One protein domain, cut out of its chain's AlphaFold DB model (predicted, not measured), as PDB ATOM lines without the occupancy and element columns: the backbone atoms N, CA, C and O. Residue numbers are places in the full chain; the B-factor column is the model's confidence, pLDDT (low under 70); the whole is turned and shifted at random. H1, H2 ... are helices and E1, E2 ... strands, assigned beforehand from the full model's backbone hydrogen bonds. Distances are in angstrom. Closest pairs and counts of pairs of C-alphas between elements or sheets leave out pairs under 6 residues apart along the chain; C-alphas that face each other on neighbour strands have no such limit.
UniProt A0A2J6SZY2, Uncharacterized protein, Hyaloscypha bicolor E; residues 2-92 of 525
ATOM      1  N   ILE A   2     -23.642  26.808 -39.081       73.62
ATOM      2  CA  ILE A   2     -24.257  26.758 -37.729       73.62
ATOM      3  C   ILE A   2     -23.464  27.565 -36.676       73.62
ATOM      4  O   ILE A   2     -24.058  28.215 -35.820       73.62
ATOM      5  N   MET A   3     -22.128  27.582 -36.756       72.19
ATOM      6  CA  MET A   3     -21.287  28.274 -35.766       72.19
ATOM      7  C   MET A   3     -21.303  29.799 -35.884       72.19
ATOM      8  O   MET A   3     -21.415  30.474 -34.869       72.19
ATOM      9  N   SER A   4     -21.281  30.363 -37.098       76.69
ATOM     10  CA  SER A   4     -21.426  31.816 -37.270       76.69
ATOM     11  C   SER A   4     -22.775  32.307 -36.746       76.69
ATOM     12  O   SER A   4     -22.852  33.387 -36.168       76.69
ATOM     13  N   PHE A   5     -23.825  31.487 -36.860       81.56
ATOM     14  CA  PHE A   5     -25.125  31.772 -36.260       81.56
ATOM     15  C   PHE A   5     -25.088  31.725 -34.724       81.56
ATOM     16  O   PHE A   5     -25.622  32.628 -34.081       81.56
ATOM     17  N   ARG A   6     -24.425  30.724 -34.124       82.88
ATOM     18  CA  ARG A   6     -24.221  30.662 -32.664       82.88
ATOM     19  C   ARG A   6     -23.433  31.869 -32.156       82.88
ATOM     20  O   ARG A   6     -23.902  32.525 -31.237       82.88
ATOM     21  N   LEU A   7     -22.317  32.215 -32.799       82.06
ATOM     22  CA  LEU A   7     -21.493  33.376 -32.438       82.06
ATOM     23  C   LEU A   7     -22.288  34.682 -32.543       82.06
ATOM     24  O   LEU A   7     -22.314  35.452 -31.591       82.06
ATOM     25  N   ARG A   8     -23.018  34.903 -33.645       84.62
ATOM     26  CA  ARG A   8     -23.899  36.077 -33.797       84.62
ATOM     27  C   ARG A   8     -24.990  36.120 -32.730       84.62
ATOM     28  O   ARG A   8     -25.295  37.192 -32.222       84.62
ATOM     29  N   ARG A   9     -25.566  34.972 -32.359       84.19
ATOM     30  CA  ARG A   9     -26.562  34.890 -31.281       84.19
ATOM     31  C   ARG A   9     -25.947  35.241 -29.927       84.19
ATOM     32  O   ARG A   9     -26.562  35.994 -29.177       84.19
ATOM     33  N   THR A  10     -24.750  34.744 -29.636       82.75
ATOM     34  CA  THR A  10     -23.999  35.065 -28.417       82.75
ATOM     35  C   THR A  10     -23.655  36.554 -28.354       82.75
ATOM     36  O   THR A  10     -23.994  37.210 -27.375       82.75
ATOM     37  N   LEU A  11     -23.106  37.125 -29.429       84.12
ATOM     38  CA  LEU A  11     -22.783  38.555 -29.530       84.12
ATOM     39  C   LEU A  11     -24.032  39.443 -29.401       84.12
ATOM     40  O   LEU A  11     -24.012  40.435 -28.678       84.12
ATOM     41  N   LYS A  12     -25.159  39.031 -29.995       84.94
ATOM     42  CA  LYS A  12     -26.448  39.721 -29.834       84.94
ATOM     43  C   LYS A  12     -26.984  39.630 -28.403       84.94
ATOM     44  O   LYS A  12     -27.560  40.587 -27.906       84.94
ATOM     45  N   THR A  13     -26.764  38.506 -27.721       81.81
ATOM     46  CA  THR A  13     -27.108  38.346 -26.292       81.81
ATOM     47  C   THR A  13     -26.254  39.265 -25.415       81.81
ATOM     48  O   THR A  13     -26.672  39.668 -24.328       81.81
ATOM     49  N   TYR A  14     -25.058  39.614 -25.887       77.31
ATOM     50  CA  TYR A  14     -24.155  40.545 -25.222       77.31
ATOM     51  C   TYR A  14     -24.413  42.005 -25.570       77.31
ATOM     52  O   TYR A  14     -23.736  42.856 -25.000       77.31
ATOM     53  N   ASP A  15     -25.395  42.293 -26.433       82.81
ATOM     54  CA  ASP A  15     -25.691  43.655 -26.884       82.81
ATOM     55  C   ASP A  15     -24.440  44.318 -27.499       82.81
ATOM     56  O   ASP A  15     -24.100  45.463 -27.196       82.81
ATOM     57  N   ILE A  16     -23.703  43.528 -28.296       84.94
ATOM     58  CA  ILE A  16     -22.501  43.941 -29.025       84.94
ATOM     59  C   ILE A  16     -22.743  43.791 -30.520       84.94
ATOM     60  O   ILE A  16     -23.028  42.704 -31.031       84.94
ATOM     61  N   GLU A  17     -22.545  44.895 -31.226       85.06
ATOM     62  CA  GLU A  17     -22.597  44.967 -32.679       85.06
ATOM     63  C   GLU A  17     -21.240  44.564 -33.263       85.06
ATOM     64  O   GLU A  17     -20.370  45.394 -33.502       85.06
ATOM     65  N   ALA A  18     -21.038  43.261 -33.450       87.19
ATOM     66  CA  ALA A  18     -19.814  42.707 -34.022       87.19
ATOM     67  C   ALA A  18     -20.075  42.090 -35.404       87.19
ATOM     68  O   ALA A  18     -21.091  41.416 -35.623       87.19
ATOM     69  N   SER A  19     -19.138  42.280 -36.337       87.88
ATOM     70  CA  SER A  19     -19.209  41.659 -37.663       87.88
ATOM     71  C   SER A  19     -18.491  40.313 -37.653       87.88
ATOM     72  O   SER A  19     -17.322  40.222 -37.287       87.88
ATOM     73  N   VAL A  20     -19.195  39.258 -38.067       87.06
ATOM     74  CA  VAL A  20     -18.674  37.884 -38.078       87.06
ATOM     75  C   VAL A  20     -18.452  37.429 -39.515       87.06
ATOM     76  O   VAL A  20     -19.434  37.207 -40.240       87.06
ATOM     77  N   ASN A  21     -17.184  37.219 -39.872       83.75
ATOM     78  CA  ASN A  21     -16.723  36.712 -41.160       83.75
ATOM     79  C   ASN A  21     -16.265  35.255 -40.993       83.75
ATOM     80  O   ASN A  21     -15.242  34.956 -40.387       83.75
ATOM     81  N   SER A  22     -17.053  34.305 -41.500       75.00
ATOM     82  CA  SER A  22     -16.735  32.881 -41.349       75.00
ATOM     83  C   SER A  22     -15.903  32.355 -42.516       75.00
ATOM     84  O   SER A  22     -16.425  32.262 -43.629       75.00
ATOM     85  N   ARG A  23     -14.669  31.909 -42.252       73.00
ATOM     86  CA  ARG A  23     -13.865  31.119 -43.195       73.00
ATOM     87  C   ARG A  23     -14.073  29.632 -42.910       73.00
ATOM     88  O   ARG A  23     -13.480  29.054 -42.009       73.00
ATOM     89  N   LEU A  24     -14.966  29.003 -43.675       61.31
ATOM     90  CA  LEU A  24     -15.446  27.640 -43.400       61.31
ATOM     91  C   LEU A  24     -14.372  26.542 -43.519       61.31
ATOM     92  O   LEU A  24     -14.582  25.467 -42.972       61.31
ATOM     93  N   LEU A  25     -13.255  26.799 -44.206       61.88
ATOM     94  CA  LEU A  25     -12.247  25.778 -44.518       61.88
ATOM     95  C   LEU A  25     -11.229  25.531 -43.391       61.88
ATOM     96  O   LEU A  25     -10.755  24.411 -43.259       61.88
ATOM     97  N   ALA A  26     -10.916  26.536 -42.568       67.31
ATOM     98  CA  ALA A  26      -9.856  26.448 -41.548       67.31
ATOM     99  C   ALA A  26     -10.382  26.196 -40.127       67.31
ATOM    100  O   ALA A  26      -9.625  26.118 -39.170       67.31
ATOM    101  N   GLY A  27     -11.701  26.150 -39.980       73.75
ATOM    102  CA  GLY A  27     -12.363  26.101 -38.691       73.75
ATOM    103  C   GLY A  27     -12.163  27.310 -37.771       73.75
ATOM    104  O   GLY A  27     -12.414  27.250 -36.568       73.75
ATOM    105  N   ILE A  28     -11.748  28.422 -38.369       81.81
ATOM    106  CA  ILE A  28     -11.501  29.698 -37.711       81.81
ATOM    107  C   ILE A  28     -12.581  30.679 -38.158       81.81
ATOM    108  O   ILE A  28     -12.973  30.727 -39.332       81.81
ATOM    109  N   VAL A  29     -13.088  31.456 -37.209       85.62
ATOM    110  CA  VAL A  29     -14.019  32.546 -37.484       85.62
ATOM    111  C   VAL A  29     -13.340  33.860 -37.138       85.62
ATOM    112  O   VAL A  29     -12.935  34.061 -35.995       85.62
ATOM    113  N   ASP A  30     -13.260  34.752 -38.121       89.00
ATOM    114  CA  ASP A  30     -12.777  36.111 -37.916       89.00
ATOM    115  C   ASP A  30     -13.953  36.949 -37.395       89.00
ATOM    116  O   ASP A  30     -15.009  37.059 -38.036       89.00
ATOM    117  N   VAL A  31     -13.804  37.504 -36.198       89.12
ATOM    118  CA  VAL A  31     -14.817  38.340 -35.553       89.12
ATOM    119  C   VAL A  31     -14.223  39.722 -35.330       89.12
ATOM    120  O   VAL A  31     -13.291  39.864 -34.547       89.12
ATOM    121  N   ASN A  32     -14.787  40.748 -35.968       91.25
ATOM    122  CA  ASN A  32     -14.444  42.130 -35.636       91.25
ATOM    123  C   ASN A  32     -15.352  42.578 -34.494       91.25
ATOM    124  O   ASN A  32     -16.570  42.695 -34.669       91.25
ATOM    125  N   ILE A  33     -14.760  42.784 -33.322       90.69
ATOM    126  CA  ILE A  33     -15.460  43.227 -32.120       90.69
ATOM    127  C   ILE A  33     -15.117  44.697 -31.872       90.69
ATOM    128  O   ILE A  33     -13.934  45.031 -31.799       90.69
ATOM    129  N   PRO A  34     -16.111  45.586 -31.727       90.44
ATOM    130  CA  PRO A  34     -15.852  46.981 -31.403       90.44
ATOM    131  C   PRO A  34     -15.213  47.134 -30.019       90.44
ATOM    132  O   PRO A  34     -15.605  46.461 -29.062       90.44
ATOM    133  N   THR A  35     -14.269  48.063 -29.914       90.94
ATOM    134  CA  THR A  35     -13.771  48.590 -28.642       90.94
ATOM    135  C   THR A  35     -14.578  49.831 -28.265       90.94
ATOM    136  O   THR A  35     -15.043  50.593 -29.122       90.94
ATOM    137  N   TYR A  36     -14.789  50.024 -26.965       92.62
ATOM    138  CA  TYR A  36     -15.664  51.077 -26.458       92.62
ATOM    139  C   TYR A  36     -14.930  52.009 -25.497       92.62
ATOM    140  O   TYR A  36     -14.217  51.555 -24.603       92.62
ATOM    141  N   GLN A  37     -15.193  53.307 -25.642       93.62
ATOM    142  CA  GLN A  37     -15.051  54.286 -24.576       93.62
ATOM    143  C   GLN A  37     -16.320  54.254 -23.741       93.62
ATOM    144  O   GLN A  37     -17.426  54.389 -24.277       93.62
ATOM    145  N   LEU A  38     -16.167  54.077 -22.439       93.12
ATOM    146  CA  LEU A  38     -17.261  54.163 -21.493       93.12
ATOM    147  C   LEU A  38     -17.328  55.591 -20.965       93.12
ATOM    148  O   LEU A  38     -16.313  56.176 -20.594       93.12
ATOM    149  N   ALA A  39     -18.538  56.124 -20.927       91.75
ATOM    150  CA  ALA A  39     -18.872  57.351 -20.234       91.75
ATOM    151  C   ALA A  39     -19.978  57.059 -19.221       91.75
ATOM    152  O   ALA A  39     -20.851  56.205 -19.435       91.75
ATOM    153  N   LEU A  40     -19.926  57.766 -18.101       89.69
ATOM    154  CA  LEU A  40     -20.948  57.668 -17.078       89.69
ATOM    155  C   LEU A  40     -22.214  58.413 -17.507       89.69
ATOM    156  O   LEU A  40     -22.123  59.522 -18.041       89.69
ATOM    157  N   PRO A  41     -23.405  57.857 -17.234       86.69
ATOM    158  CA  PRO A  41     -24.627  58.645 -17.243       86.69
ATOM    159  C   PRO A  41     -24.520  59.819 -16.262       86.69
ATOM    160  O   PRO A  41     -23.739  59.799 -15.312       86.69
ATOM    161  N   SER A  42     -25.349  60.846 -16.441       85.81
ATOM    162  CA  SER A  42     -25.466  61.875 -15.406       85.81
ATOM    163  C   SER A  42     -26.088  61.274 -14.140       85.81
ATOM    164  O   SER A  42     -27.072  60.541 -14.230       85.81
ATOM    165  N   ARG A  43     -25.559  61.642 -12.966       83.88
ATOM    166  CA  ARG A  43     -26.033  61.212 -11.633       83.88
ATOM    167  C   ARG A  43     -27.540  61.386 -11.404       83.88
ATOM    168  O   ARG A  43     -28.124  60.638 -10.632       83.88
ATOM    169  N   GLY A  44     -28.168  62.348 -12.085       81.25
ATOM    170  CA  GLY A  44     -29.612  62.607 -11.996       81.25
ATOM    171  C   GLY A  44     -30.490  61.684 -12.851       81.25
ATOM    172  O   GLY A  44     -31.696  61.905 -12.939       81.25
ATOM    173  N   HIS A  45     -29.917  60.695 -13.543       84.75
ATOM    174  CA  HIS A  45     -30.679  59.662 -14.243       84.75
ATOM    175  C   HIS A  45     -30.737  58.388 -13.400       84.75
ATOM    176  O   HIS A  45     -29.726  57.943 -12.865       84.75
ATOM    177  N   SER A  46     -31.905  57.742 -13.352       83.25
ATOM    178  CA  SER A  46     -32.073  56.433 -12.701       83.25
ATOM    179  C   SER A  46     -31.129  55.369 -13.270       83.25
ATOM    180  O   SER A  46     -30.717  54.461 -12.552       83.25
ATOM    181  N   GLU A  47     -30.740  55.515 -14.539       85.06
ATOM    182  CA  GLU A  47     -29.772  54.650 -15.209       85.06
ATOM    183  C   GLU A  47     -28.423  54.606 -14.487       85.06
ATOM    184  O   GLU A  47     -27.841  53.527 -14.398       85.06
ATOM    185  N   TYR A  48     -27.978  55.730 -13.908       86.44
ATOM    186  CA  TYR A  48     -26.728  55.838 -13.151       86.44
ATOM    187  C   TYR A  48     -26.684  54.852 -11.978       86.44
ATOM    188  O   TYR A  48     -25.720  54.109 -11.802       86.44
ATOM    189  N   TRP A  49     -27.776  54.807 -11.217       84.88
ATOM    190  CA  TRP A  49     -27.923  54.002 -10.003       84.88
ATOM    191  C   TRP A  49     -28.350  52.559 -10.285       84.88
ATOM    192  O   TRP A  49     -28.346  51.709  -9.400       84.88
ATOM    193  N   SER A  50     -28.752  52.267 -11.520       82.31
ATOM    194  CA  SER A  50     -29.245  50.949 -11.897       82.31
ATOM    195  C   SER A  50     -28.126  50.054 -12.435       82.31
ATOM    196  O   SER A  50     -27.383  50.419 -13.347       82.31
ATOM    197  N   HIS A  51     -28.048  48.829 -11.920       76.81
ATOM    198  CA  HIS A  51     -27.184  47.802 -12.492       76.81
ATOM    199  C   HIS A  51     -27.855  47.134 -13.687       76.81
ATOM    200  O   HIS A  51     -29.045  46.795 -13.652       76.81
ATOM    201  N   LYS A  52     -27.074  46.858 -14.736       73.75
ATOM    202  CA  LYS A  52     -27.560  46.026 -15.831       73.75
ATOM    203  C   LYS A  52     -27.551  44.586 -15.331       73.75
ATOM    204  O   LYS A  52     -26.494  44.019 -15.059       73.75
ATOM    205  N   ASN A  53     -28.723  43.964 -15.218       64.94
ATOM    206  CA  ASN A  53     -28.818  42.544 -14.873       64.94
ATOM    207  C   ASN A  53     -28.457  41.676 -16.092       64.94
ATOM    208  O   ASN A  53     -29.264  40.905 -16.610       64.94
ATOM    209  N   THR A  54     -27.242  41.841 -16.613       62.44
ATOM    210  CA  THR A  54     -26.696  40.928 -17.608       62.44
ATOM    211  C   THR A  54     -26.316  39.644 -16.886       62.44
ATOM    212  O   THR A  54     -25.341  39.578 -16.130       62.44
ATOM    213  N   GLY A  55     -27.140  38.614 -17.077       52.16
ATOM    214  CA  GLY A  55     -26.877  37.268 -16.585       52.16
ATOM    215  C   GLY A  55     -25.493  36.783 -17.034       52.16
ATOM    216  O   GLY A  55     -25.179  36.796 -18.231       52.16
ATOM    217  N   GLY A  56     -24.685  36.377 -16.050       54.56
ATOM    218  CA  GLY A  56     -23.372  35.748 -16.217       54.56
ATOM    219  C   GLY A  56     -22.164  36.662 -15.981       54.56
ATOM    220  O   GLY A  56     -22.070  37.745 -16.548       54.56
ATOM    221  N   SER A  57     -21.216  36.179 -15.170       54.03
ATOM    222  CA  SER A  57     -19.815  36.616 -15.217       54.03
ATOM    223  C   SER A  57     -19.247  36.171 -16.564       54.03
ATOM    224  O   SER A  57     -19.247  34.981 -16.873       54.03
ATOM    225  N   ARG A  58     -18.873  37.123 -17.416       67.50
ATOM    226  CA  ARG A  58     -18.453  36.865 -18.800       67.50
ATOM    227  C   ARG A  58     -16.968  37.162 -18.944       67.50
ATOM    228  O   ARG A  58     -16.489  38.186 -18.456       67.50
ATOM    229  N   HIS A  59     -16.243  36.286 -19.634       68.75
ATOM    230  CA  HIS A  59     -14.804  36.440 -19.827       68.75
ATOM    231  C   HIS A  59     -14.476  37.744 -20.572       68.75
ATOM    232  O   HIS A  59     -14.849  37.925 -21.730       68.75
ATOM    233  N   GLY A  60     -13.779  38.655 -19.888       70.06
ATOM    234  CA  GLY A  60     -13.345  39.946 -20.440       70.06
ATOM    235  C   GLY A  60     -14.417  41.043 -20.469       70.06
ATOM    236  O   GLY A  60     -14.139  42.144 -20.920       70.06
ATOM    237  N   ALA A  61     -15.628  40.786 -19.964       74.75
ATOM    238  CA  ALA A  61     -16.758  41.710 -20.108       74.75
ATOM    239  C   ALA A  61     -17.300  42.210 -18.769       74.75
ATOM    240  O   ALA A  61     -18.482  42.520 -18.644       74.75
ATOM    241  N   SER A  62     -16.447  42.275 -17.745       79.94
ATOM    242  CA  SER A  62     -16.858  42.690 -16.403       79.94
ATOM    243  C   SER A  62     -17.430  44.110 -16.373       79.94
ATOM    244  O   SER A  62     -18.270  44.425 -15.534       79.94
ATOM    245  N   TRP A  63     -17.020  44.950 -17.325       85.44
ATOM    246  CA  TRP A  63     -17.575  46.280 -17.523       85.44
ATOM    247  C   TRP A  63     -19.044  46.247 -17.983       85.44
ATOM    248  O   TRP A  63     -19.786  47.160 -17.661       85.44
ATOM    249  N   GLN A  64     -19.547  45.193 -18.633       85.12
ATOM    250  CA  GLN A  64     -20.950  45.137 -19.084       85.12
ATOM    251  C   GLN A  64     -21.989  45.097 -17.953       85.12
ATOM    252  O   GLN A  64     -23.180  45.263 -18.220       85.12
ATOM    253  N   ASN A  65     -21.556  44.874 -16.711       81.62
ATOM    254  CA  ASN A  65     -22.441  44.791 -15.551       81.62
ATOM    255  C   ASN A  65     -23.093  46.139 -15.181       81.62
ATOM    256  O   ASN A  65     -24.041  46.164 -14.395       81.62
ATOM    257  N   PHE A  66     -22.612  47.252 -15.739       83.19
ATOM    258  CA  PHE A  66     -23.131  48.587 -15.447       83.19
ATOM    259  C   PHE A  66     -23.706  49.261 -16.696       83.19
ATOM    260  O   PHE A  66     -23.381  48.912 -17.836       83.19
ATOM    261  N   ASN A  67     -24.575  50.243 -16.467       85.19
ATOM    262  CA  ASN A  67     -25.224  51.019 -17.516       85.19
ATOM    263  C   ASN A  67     -24.334  52.183 -17.964       85.19
ATOM    264  O   ASN A  67     -24.548  53.334 -17.604       85.19
ATOM    265  N   TRP A  68     -23.316  51.870 -18.765       88.19
ATOM    266  CA  TRP A  68     -22.457  52.880 -19.384       88.19
ATOM    267  C   TRP A  68     -23.072  53.447 -20.658       88.19
ATOM    268  O   TRP A  68     -23.624  52.704 -21.484       88.19
ATOM    269  N   GLN A  69     -22.838  54.734 -20.894       90.44
ATOM    270  CA  GLN A  69     -22.904  55.288 -22.239       90.44
ATOM    271  C   GLN A  69     -21.679  54.790 -23.011       90.44
ATOM    272  O   GLN A  69     -20.538  54.997 -22.605       90.44
ATOM    273  N   ARG A  70     -21.917  54.067 -24.105       91.06
ATOM    274  CA  ARG A  70     -20.866  53.428 -24.904       91.06
ATOM    275  C   ARG A  70     -20.611  54.246 -26.160       91.06
ATOM    276  O   ARG A  70     -21.501  54.374 -26.998       91.06
ATOM    277  N   ARG A  71     -19.387  54.736 -26.327       92.06
ATOM    278  CA  ARG A  71     -18.914  55.322 -27.583       92.06
ATOM    279  C   ARG A  71     -17.976  54.335 -28.257       92.06
ATOM    280  O   ARG A  71     -16.966  53.951 -27.682       92.06
ATOM    281  N   ARG A  72     -18.307  53.905 -29.471       92.19
ATOM    282  CA  ARG A  72     -17.412  53.066 -30.276       92.19
ATOM    283  C   ARG A  72     -16.161  53.871 -30.637       92.19
ATOM    284  O   ARG A  72     -16.305  54.982 -31.148       92.19
ATOM    285  N   ILE A  73     -14.978  53.330 -30.348       91.00
ATOM    286  CA  ILE A  73     -13.698  53.960 -30.711       91.00
ATOM    287  C   ILE A  73     -13.114  53.258 -31.930       91.00
ATOM    288  O   ILE A  73     -12.840  53.910 -32.932       91.00
ATOM    289  N   ASP A  74     -12.945  51.940 -31.837       89.75
ATOM    290  CA  ASP A  74     -12.209  51.151 -32.819       89.75
ATOM    291  C   ASP A  74     -12.842  49.757 -32.999       89.75
ATOM    292  O   ASP A  74     -13.851  49.416 -32.367       89.75
ATOM    293  N   GLU A  75     -12.271  48.942 -33.879       90.19
ATOM    294  CA  GLU A  75     -12.626  47.545 -34.103       90.19
ATOM    295  C   GLU A  75     -11.403  46.642 -33.959       90.19
ATOM    296  O   GLU A  75     -10.399  46.800 -34.648       90.19
ATOM    297  N   LYS A  76     -11.511  45.619 -33.110       88.56
ATOM    298  CA  LYS A  76     -10.487  44.589 -32.967       88.56
ATOM    299  C   LYS A  76     -10.908  43.324 -33.701       88.56
ATOM    300  O   LYS A  76     -11.921  42.713 -33.357       88.56
ATOM    301  N   MET A  77     -10.112  42.898 -34.678       89.81
ATOM    302  CA  MET A  77     -10.267  41.580 -35.291       89.81
ATOM    303  C   MET A  77      -9.711  40.513 -34.345       89.81
ATOM    304  O   MET A  77      -8.545  40.555 -33.956       89.81
ATOM    305  N   ILE A  78     -10.546  39.541 -33.988       87.69
ATOM    306  CA  ILE A  78     -10.167  38.388 -33.177       87.69
ATOM    307  C   ILE A  78     -10.487  37.127 -33.967       87.69
ATOM    308  O   ILE A  78     -11.614  36.929 -34.425       87.69
ATOM    309  N   GLN A  79      -9.487  36.263 -34.101       87.50
ATOM    310  CA  GLN A  79      -9.666  34.935 -34.667       87.50
ATOM    311  C   GLN A  79     -10.077  33.980 -33.554       87.50
ATOM    312  O   GLN A  79      -9.353  33.806 -32.575       87.50
ATOM    313  N   VAL A  80     -11.260  33.388 -33.686       84.94
ATOM    314  CA  VAL A  80     -11.817  32.480 -32.680       84.94
ATOM    315  C   VAL A  80     -11.903  31.082 -33.274       84.94
ATOM    316  O   VAL A  80     -12.532  30.878 -34.320       84.94
ATOM    317  N   HIS A  81     -11.265  30.120 -32.608       83.75
ATOM    318  CA  HIS A  81     -11.391  28.708 -32.946       83.75
ATOM    319  C   HIS A  81     -12.738  28.157 -32.458       83.75
ATOM    320  O   HIS A  81     -13.323  28.658 -31.500       83.75
ATOM    321  N   PHE A  82     -13.254  27.104 -33.092       68.00
ATOM    322  CA  PHE A  82     -14.589  26.572 -32.781       68.00
ATOM    323  C   PHE A  82     -14.797  26.078 -31.344       68.00
ATOM    324  O   PHE A  82     -15.942  25.989 -30.900       68.00
ATOM    325  N   SER A  83     -13.719  25.727 -30.649       72.69
ATOM    326  CA  SER A  83     -13.722  25.299 -29.247       72.69
ATOM    327  C   SER A  83     -13.736  26.463 -28.260       72.69
ATOM    328  O   SER A  83     -14.055  26.267 -27.087       72.69
ATOM    329  N   ASP A  84     -13.378  27.661 -28.718       79.06
ATOM    330  CA  ASP A  84     -12.962  28.730 -27.829       79.06
ATOM    331  C   ASP A  84     -14.123  29.671 -27.523       79.06
ATOM    332  O   ASP A  84     -14.967  29.993 -28.365       79.06
ATOM    333  N   GLN A  85     -14.167  30.136 -26.279       77.31
ATOM    334  CA  GLN A  85     -15.120  31.159 -25.875       77.31
ATOM    335  C   GLN A  85     -14.635  32.532 -26.347       77.31
ATOM    336  O   GLN A  85     -13.462  32.875 -26.184       77.31
ATOM    337  N   ILE A  86     -15.548  33.342 -26.895       80.81
ATOM    338  CA  ILE A  86     -15.228  34.719 -27.281       80.81
ATOM    339  C   ILE A  86     -14.876  35.512 -26.019       80.81
ATOM    340  O   ILE A  86     -15.707  35.659 -25.121       80.81
ATOM    341  N   LYS A  87     -13.666  36.072 -25.990       83.31
ATOM    342  CA  LYS A  87     -13.286  37.104 -25.025       83.31
ATOM    343  C   LYS A  87     -13.625  38.462 -25.611       83.31
ATOM    344  O   LYS A  87     -13.234  38.769 -26.737       83.31
ATOM    345  N   LEU A  88     -14.379  39.251 -24.858       86.06
ATOM    346  CA  LEU A  88     -14.693  40.613 -25.263       86.06
ATOM    347  C   LEU A  88     -13.469  41.511 -25.054       86.06
ATOM    348  O   LEU A  88     -12.711  41.273 -24.110       86.06
ATOM    349  N   PRO A  89     -13.252  42.497 -25.942       88.06
ATOM    350  CA  PRO A  89     -12.165  43.436 -25.781       88.06
ATOM    351  C   PRO A  89     -12.382  44.295 -24.536       88.06
ATOM    352  O   PRO A  89     -13.502  44.492 -24.047       88.06
ATOM    353  N   GLU A  90     -11.266  44.804 -24.038       89.94
ATOM    354  CA  GLU A  90     -11.223  45.762 -22.948       89.94
ATOM    355  C   GLU A  90     -11.892  47.076 -23.390       89.94
ATOM    356  O   GLU A  90     -11.943  47.410 -24.578       89.94
ATOM    357  N   ALA A  91     -12.451  47.804 -22.428       91.06
ATOM    358  CA  ALA A  91     -13.093  49.090 -22.662       91.06
ATOM    359  C   ALA A  91     -12.359  50.168 -21.861       91.06
ATOM    360  O   ALA A  91     -11.958  49.927 -20.722       91.06
ATOM    361  N   SER A  92     -12.183  51.347 -22.455       92.19
ATOM    362  CA  SER A  92     -11.480  52.464 -21.821       92.19
ATOM    363  C   SER A  92     -12.466  53.369 -21.092       92.19
ATOM    364  O   SER A  92     -13.494  53.739 -21.659       92.19
TER     365      SER A  92
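Overview. This is residues 2 to 92 of the 525 residues of an uncharacterized protein of Hyaloscypha bicolor E (UniProt A0A2J6SZY2). A long, strongly twisted sheet makes a rod, with H1 packed along one face near one end and short H2 and H3 among loops toward the other. Residues 82 to 92 fold back along the sheet. Printed are 91 residues with H1, E1, E2, H2, H3, E3 in chain order; class mixed, sheet order E1, E2, E3, antiparallel. It is only just compact, close to loose: radius of gyration of the C-alphas 14.6 A, spans 52 by 25 by 17 A.

Arrangement. H1, residues 2 to 13, runs along E1, residues 19 to 23, and E2, residues 28 to 39, two layers, helix over sheet, height over the sheet 10.1 A; C-alphas Ser 4 and Ser 22 are closest to each other in H1 and E1, 6.3 A. E1 and E2 form a hairpin, N 21 and O 30 at 2.9 A. E3, residues 69 to 81, is antiparallel to E2, N 33 and O 76 at 2.8 A, and bends by 78 degrees at residue 73. H2, residues 46 to 49, and H3, residues 62 to 65, are apart and not on the sheet. In H1 every O i to N i+4 pair is within hydrogen-bond range; H2 and H3 are too short for one, their single O i to N i+3 pair being within range in H2, not H3.

Along the chain. H1 spans 16.5 A from C-alpha 2 (-24.257, 26.758, -37.729), E2 33.5 A, and E3 30.9 A to C-alpha 81 (-11.391, 28.708, -32.946).

Size, cuts and confidence. The farthest C-alphas, Leu 25 and Gly 44, are 52.1 A apart. The printed part has no cut; the H2 to H3 link is long. Confidence is under 70 at residues 24 to 26, 53 to 59 and 82.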